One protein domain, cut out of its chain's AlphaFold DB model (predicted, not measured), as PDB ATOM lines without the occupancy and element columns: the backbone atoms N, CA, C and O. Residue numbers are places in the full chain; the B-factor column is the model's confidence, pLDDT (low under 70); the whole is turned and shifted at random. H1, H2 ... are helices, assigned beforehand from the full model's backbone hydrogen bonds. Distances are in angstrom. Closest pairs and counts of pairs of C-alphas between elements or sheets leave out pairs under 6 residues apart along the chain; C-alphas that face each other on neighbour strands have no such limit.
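This is residues 201 to 251 of the 257 residues of an uncharacterized protein of Betaproteobacteria bacterium (UniProt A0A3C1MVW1). Two helices make an open, flat V: the long H1 runs to a corner, the chain turns tightly, and the shorter H2 folds back at a slant, its far end well away from H1. The two arms come near each other at the corner, and residues 201 to 223 and 239 to 251 stand free. The printed part has 51 residues, with H1 then H2, no named strand, and is all helix. It is only just extended, close to loose, with a radius of gyration of the C-alphas of 15.0 A and spans of 48 by 27 by 6 A.

H1, residues 201 to 227, and H2, residues 231 to 249, are close but not clearly touching; their closest C-alphas, those of Thr 227 and Ser 233, are 6.8 A apart. They run opposite ways at a shallow tilt of 31 degrees. In H1 and H2 every O i to N i+4 pair is within hydrogen-bond range.

H1 begins at C-alpha 201 (156.035, 293.199, 282.113) and is 38.9 A long from first to last C-alpha. H2, 26.9 A long, ends at C-alpha 249 (173.575, 268.285, 294.177).

The C-alphas farthest apart, of Ala 201 and Ala 232, are 47.7 A apart. The printed part has no cut, and the link is tight. Residues 248 to 251 have pLDDT under 70.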
ATOM      1  N   ALA A 201     154.643 292.794 281.961       87.69
ATOM      2  CA  ALA A 201     156.035 293.199 282.113       87.69
ATOM      3  C   ALA A 201     156.867 292.127 282.834       87.69
ATOM      4  O   ALA A 201     157.923 291.764 282.326       87.69
ATOM      5  N   SER A 202     156.377 291.586 283.957       85.81
ATOM      6  CA  SER A 202     157.071 290.515 284.692       85.81
ATOM      7  C   SER A 202     157.202 289.248 283.847       85.81
ATOM      8  O   SER A 202     158.303 288.718 283.737       85.81
ATOM      9  N   LEU A 203     156.150 288.849 283.121       86.69
ATOM     10  CA  LEU A 203     156.214 287.706 282.201       86.69
ATOM     11  C   LEU A 203     157.247 287.913 281.079       86.69
ATOM     12  O   LEU A 203     158.021 287.015 280.762       86.69
ATOM     13  N   ARG A 204     157.302 289.110 280.479       89.62
ATOM     14  CA  ARG A 204     158.309 289.423 279.448       89.62
ATOM     15  C   ARG A 204     159.728 289.367 279.999       89.62
ATOM     16  O   ARG A 204     160.620 288.869 279.310       89.62
ATOM     17  N   SER A 205     159.940 289.890 281.202       88.44
ATOM     18  CA  SER A 205     161.238 289.838 281.871       88.44
ATOM     19  C   SER A 205     161.647 288.395 282.161       88.44
ATOM     20  O   SER A 205     162.753 288.018 281.787       88.44
ATOM     21  N   HIS A 206     160.740 287.579 282.709       88.31
ATOM     22  CA  HIS A 206     160.964 286.155 282.966       88.31
ATOM     23  C   HIS A 206     161.382 285.407 281.695       88.31
ATOM     24  O   HIS A 206     162.475 284.855 281.631       88.31
ATOM     25  N   LEU A 207     160.583 285.507 280.627       89.19
ATOM     26  CA  LEU A 207     160.883 284.870 279.340       89.19
ATOM     27  C   LEU A 207     162.208 285.348 278.732       89.19
ATOM     28  O   LEU A 207     162.896 284.601 278.037       89.19
ATOM     29  N   THR A 208     162.581 286.608 278.965       93.19
ATOM     30  CA  THR A 208     163.867 287.140 278.496       93.19
ATOM     31  C   THR A 208     165.029 286.540 279.280       93.19
ATOM     32  O   THR A 208     166.034 286.179 278.667       93.19
ATOM     33  N   MET A 209     164.895 286.412 280.602       90.50
ATOM     34  CA  MET A 209     165.895 285.768 281.455       90.50
ATOM     35  C   MET A 209     166.047 284.287 281.114       90.50
ATOM     36  O   MET A 209     167.164 283.830 280.900       90.50
ATOM     37  N   GLU A 210     164.940 283.566 280.962       90.19
ATOM     38  CA  GLU A 210     164.924 282.150 280.588       90.19
ATOM     39  C   GLU A 210     165.571 281.925 279.213       90.19
ATOM     40  O   GLU A 210     166.469 281.099 279.053       90.19
ATOM     41  N   LYS A 211     165.223 282.757 278.221       94.25
ATOM     42  CA  LYS A 211     165.880 282.739 276.909       94.25
ATOM     43  C   LYS A 211     167.384 282.996 277.017       94.25
ATOM     44  O   LYS A 211     168.162 282.412 276.263       94.25
ATOM     45  N   GLN A 212     167.814 283.916 277.878       94.69
ATOM     46  CA  GLN A 212     169.235 284.191 278.081       94.69
ATOM     47  C   GLN A 212     169.950 283.007 278.734       94.69
ATOM     48  O   GLN A 212     171.024 282.649 278.256       94.69
ATOM     49  N   ALA A 213     169.348 282.383 279.748       92.56
ATOM     50  CA  ALA A 213     169.876 281.187 280.397       92.56
ATOM     51  C   ALA A 213     170.042 280.036 279.392       92.56
ATOM     52  O   ALA A 213     171.149 279.532 279.219       92.56
ATOM     53  N   LEU A 214     169.001 279.733 278.610       93.25
ATOM     54  CA  LEU A 214     169.056 278.714 277.556       93.25
ATOM     55  C   LEU A 214     170.132 279.014 276.505       93.25
ATOM     56  O   LEU A 214     170.863 278.121 276.088       93.25
ATOM     57  N   ASN A 215     170.283 280.272 276.079       95.88
ATOM     58  CA  ASN A 215     171.346 280.634 275.136       95.88
ATOM     59  C   ASN A 215     172.747 280.450 275.736       95.88
ATOM     60  O   ASN A 215     173.673 280.084 275.012       95.88
ATOM     61  N   GLN A 216     172.919 280.713 277.033       94.12
ATOM     62  CA  GLN A 216     174.187 280.475 277.726       94.12
ATOM     63  C   GLN A 216     174.479 278.977 277.838       94.12
ATOM     64  O   GLN A 216     175.605 278.569 277.559       94.12
ATOM     65  N   GLU A 217     173.477 278.158 278.158       92.75
ATOM     66  CA  GLU A 217     173.598 276.698 278.170       92.75
ATOM     67  C   GLU A 217     173.955 276.144 276.789       92.75
ATOM     68  O   GLU A 217     174.878 275.343 276.665       92.75
ATOM     69  N   VAL A 218     173.290 276.615 275.729       95.50
ATOM     70  CA  VAL A 218     173.619 276.238 274.347       95.50
ATOM     71  C   VAL A 218     175.052 276.629 274.001       95.50
ATOM     72  O   VAL A 218     175.796 275.798 273.488       95.50
ATOM     73  N   ALA A 219     175.478 277.853 274.321       94.12
ATOM     74  CA  ALA A 219     176.850 278.291 274.067       94.12
ATOM     75  C   ALA A 219     177.885 277.451 274.840       94.12
ATOM     76  O   ALA A 219     178.937 277.111 274.291       94.12
ATOM     77  N   ALA A 220     177.583 277.081 276.089       89.62
ATOM     78  CA  ALA A 220     178.417 276.188 276.887       89.62
ATOM     79  C   ALA A 220     178.496 274.785 276.260       89.62
ATOM     80  O   ALA A 220     179.594 274.266 276.064       89.62
ATOM     81  N   MET A 221     177.362 274.212 275.844       88.69
ATOM     82  CA  MET A 221     177.312 272.923 275.143       88.69
ATOM     83  C   MET A 221     178.086 272.949 273.816       88.69
ATOM     84  O   MET A 221     178.820 272.013 273.498       88.69
ATOM     85  N   GLU A 222     177.983 274.029 273.040       92.50
ATOM     86  CA  GLU A 222     178.758 274.199 271.808       92.50
ATOM     87  C   GLU A 222     180.265 274.272 272.078       92.50
ATOM     88  O   GLU A 222     181.070 273.712 271.325       92.50
ATOM     89  N   GLN A 223     180.672 274.960 273.146       89.06
ATOM     90  CA  GLN A 223     182.070 275.026 273.562       89.06
ATOM     91  C   GLN A 223     182.583 273.656 274.024       89.06
ATOM     92  O   GLN A 223     183.701 273.266 273.667       89.06
ATOM     93  N   ASP A 224     181.769 272.909 274.760       87.00
ATOM     94  CA  ASP A 224     182.075 271.553 275.204       87.00
ATOM     95  C   ASP A 224     182.292 270.618 274.011       87.00
ATOM     96  O   ASP A 224     183.335 269.963 273.919       87.00
ATOM     97  N   LEU A 225     181.392 270.652 273.023       85.81
ATOM     98  CA  LEU A 225     181.532 269.900 271.771       85.81
ATOM     99  C   LEU A 225     182.808 270.262 270.999       85.81
ATOM    100  O   LEU A 225     183.429 269.399 270.380       85.81
ATOM    101  N   ARG A 226     183.240 271.529 271.026       86.06
ATOM    102  CA  ARG A 226     184.507 271.944 270.393       86.06
ATOM    103  C   ARG A 226     185.738 271.461 271.152       86.06
ATOM    104  O   ARG A 226     186.783 271.269 270.526       86.06
ATOM    105  N   THR A 227     185.630 271.317 272.469       81.12
ATOM    106  CA  THR A 227     186.734 270.946 273.364       81.12
ATOM    107  C   THR A 227     186.963 269.436 273.370       81.12
ATOM    108  O   THR A 227     188.108 268.987 273.424       81.12
ATOM    109  N   VAL A 228     185.891 268.652 273.256       85.12
ATOM    110  CA  VAL A 228     185.929 267.191 273.159       85.12
ATOM    111  C   VAL A 228     186.222 266.780 271.714       85.12
ATOM    112  O   VAL A 228     185.325 266.597 270.897       85.12
ATOM    113  N   ARG A 229     187.508 266.652 271.377       80.38
ATOM    114  CA  ARG A 229     187.964 266.233 270.034       80.38
ATOM    115  C   ARG A 229     188.645 264.870 270.010       80.38
ATOM    116  O   ARG A 229     188.740 264.261 268.949       80.38
ATOM    117  N   ASP A 230     189.135 264.414 271.156       84.44
ATOM    118  CA  ASP A 230     189.877 263.165 271.319       84.44
ATOM    119  C   ASP A 230     189.545 262.481 272.659       84.44
ATOM    120  O   ASP A 230     189.007 263.095 273.584       84.44
ATOM    121  N   ASP A 231     189.893 261.200 272.798       82.19
ATOM    122  CA  ASP A 231     189.615 260.411 274.010       82.19
ATOM    123  C   ASP A 231     190.205 261.035 275.291       82.19
ATOM    124  O   ASP A 231     189.661 260.887 276.391       82.19
ATOM    125  N   ALA A 232     191.329 261.748 275.172       82.81
ATOM    126  CA  ALA A 232     192.007 262.376 276.302       82.81
ATOM    127  C   ALA A 232     191.309 263.664 276.775       82.81
ATOM    128  O   ALA A 232     191.303 263.957 277.975       82.81
ATOM    129  N   SER A 233     190.758 264.463 275.861       83.75
ATOM    130  CA  SER A 233     189.919 265.630 276.168       83.75
ATOM    131  C   SER A 233     188.545 265.202 276.669       83.75
ATOM    132  O   SER A 233     188.076 265.767 277.654       83.75
ATOM    133  N   PHE A 234     187.967 264.132 276.117       83.69
ATOM    134  CA  PHE A 234     186.703 263.568 276.593       83.69
ATOM    135  C   PHE A 234     186.768 263.119 278.059       83.69
ATOM    136  O   PHE A 234     185.935 263.518 278.872       83.69
ATOM    137  N   LYS A 235     187.804 262.357 278.446       85.81
ATOM    138  CA  LYS A 235     187.996 261.936 279.850       85.81
ATOM    139  C   LYS A 235     188.173 263.119 280.806       85.81
ATOM    140  O   LYS A 235     187.710 263.060 281.944       85.81
ATOM    141  N   ARG A 236     188.847 264.187 280.360       85.38
ATOM    142  CA  ARG A 236     189.015 265.421 281.148       85.38
ATOM    143  C   ARG A 236     187.690 266.161 281.313       85.38
ATOM    144  O   ARG A 236     187.366 266.545 282.432       85.38
ATOM    145  N   TRP A 237     186.919 266.286 280.238       88.62
ATOM    146  CA  TRP A 237     185.592 266.894 280.256       88.62
ATOM    147  C   TRP A 237     184.619 266.122 281.158       88.62
ATOM    148  O   TRP A 237     184.003 266.725 282.027       88.62
ATOM    149  N   LEU A 238     184.566 264.786 281.075       85.25
ATOM    150  CA  LEU A 238     183.731 263.960 281.965       85.25
ATOM    151  C   LEU A 238     184.064 264.164 283.448       85.25
ATOM    152  O   LEU A 238     183.169 264.220 284.291       85.25
ATOM    153  N   LYS A 239     185.354 264.296 283.784       88.75
ATOM    154  CA  LYS A 239     185.781 264.585 285.157       88.75
ATOM    155  C   LYS A 239     185.314 265.971 285.612       88.75
ATOM    156  O   LYS A 239     184.910 266.119 286.761       88.75
ATOM    157  N   GLN A 240     185.359 266.958 284.722       85.38
ATOM    158  CA  GLN A 240     184.892 268.315 284.994       85.38
ATOM    159  C   GLN A 240     183.366 268.371 285.157       85.38
ATOM    160  O   GLN A 240     182.889 268.975 286.112       85.38
ATOM    161  N   GLN A 241     182.607 267.684 284.301       86.06
ATOM    162  CA  GLN A 241     181.147 267.596 284.408       86.06
ATOM    163  C   GLN A 241     180.702 266.883 285.686       86.06
ATOM    164  O   GLN A 241     179.789 267.348 286.357       86.06
ATOM    165  N   LYS A 242     181.398 265.812 286.091       85.81
ATOM    166  CA  LYS A 242     181.124 265.143 287.369       85.81
ATOM    167  C   LYS A 242     181.308 266.086 288.565       85.81
ATOM    168  O   LYS A 242     180.470 266.108 289.453       85.81
ATOM    169  N   GLN A 243     182.371 266.891 288.564       84.81
ATOM    170  CA  GLN A 243     182.615 267.881 289.621       84.81
ATOM    171  C   GLN A 243     181.586 269.019 289.628       84.81
ATOM    172  O   GLN A 243     181.315 269.583 290.684       84.81
ATOM    173  N   LEU A 244     181.040 269.383 288.465       81.12
ATOM    174  CA  LEU A 244     179.951 270.354 288.372       81.12
ATOM    175  C   LEU A 244     178.639 269.766 288.905       81.12
ATOM    176  O   LEU A 244     177.978 270.431 289.692       81.12
ATOM    177  N   ALA A 245     178.310 268.518 288.559       79.00
ATOM    178  CA  ALA A 245     177.133 267.821 289.076       79.00
ATOM    179  C   ALA A 245     177.186 267.649 290.605       79.00
ATOM    180  O   ALA A 245     176.225 267.981 291.286       79.00
ATOM    181  N   GLU A 246     178.337 267.245 291.156       80.94
ATOM    182  CA  GLU A 246     178.545 267.126 292.611       80.94
ATOM    183  C   GLU A 246     178.394 268.473 293.347       80.94
ATOM    184  O   GLU A 246     178.017 268.487 294.510       80.94
ATOM    185  N   ARG A 247     178.655 269.613 292.687       71.44
ATOM    186  CA  ARG A 247     178.408 270.950 293.263       71.44
ATOM    187  C   ARG A 247     176.959 271.414 293.153       71.44
ATOM    188  O   ARG A 247     176.562 272.272 293.932       71.44
ATOM    189  N   TYR A 248     176.217 270.922 292.165       62.50
ATOM    190  CA  TYR A 248     174.799 271.237 291.994       62.50
ATOM    191  C   TYR A 248     173.920 270.403 292.935       62.50
ATOM    192  O   TYR A 248     172.962 270.948 293.467       62.50
ATOM    193  N   ASP A 249     174.274 269.139 293.197       58.53
ATOM    194  CA  ASP A 249     173.575 268.285 294.177       58.53
ATOM    195  C   ASP A 249     173.759 268.765 295.633       58.53
ATOM    196  O   ASP A 249     172.892 268.528 296.465       58.53
ATOM    197  N   ASP A 250     174.855 269.468 295.947       55.25
ATOM    198  CA  ASP A 250     175.105 270.065 297.276       55.25
ATOM    199  C   ASP A 250     174.253 271.331 297.533       55.25
ATOM    200  O   ASP A 250     174.222 271.858 298.644       55.25
ATOM    201  N   PHE A 251     173.566 271.843 296.506       48.81
ATOM    202  CA  PHE A 251     172.587 272.922 296.612       48.81
ATOM    203  C   PHE A 251     171.182 272.325 296.452       48.81
ATOM    204  O   PHE A 251     170.574 272.456 295.392       48.81
TER     205      PHE A 251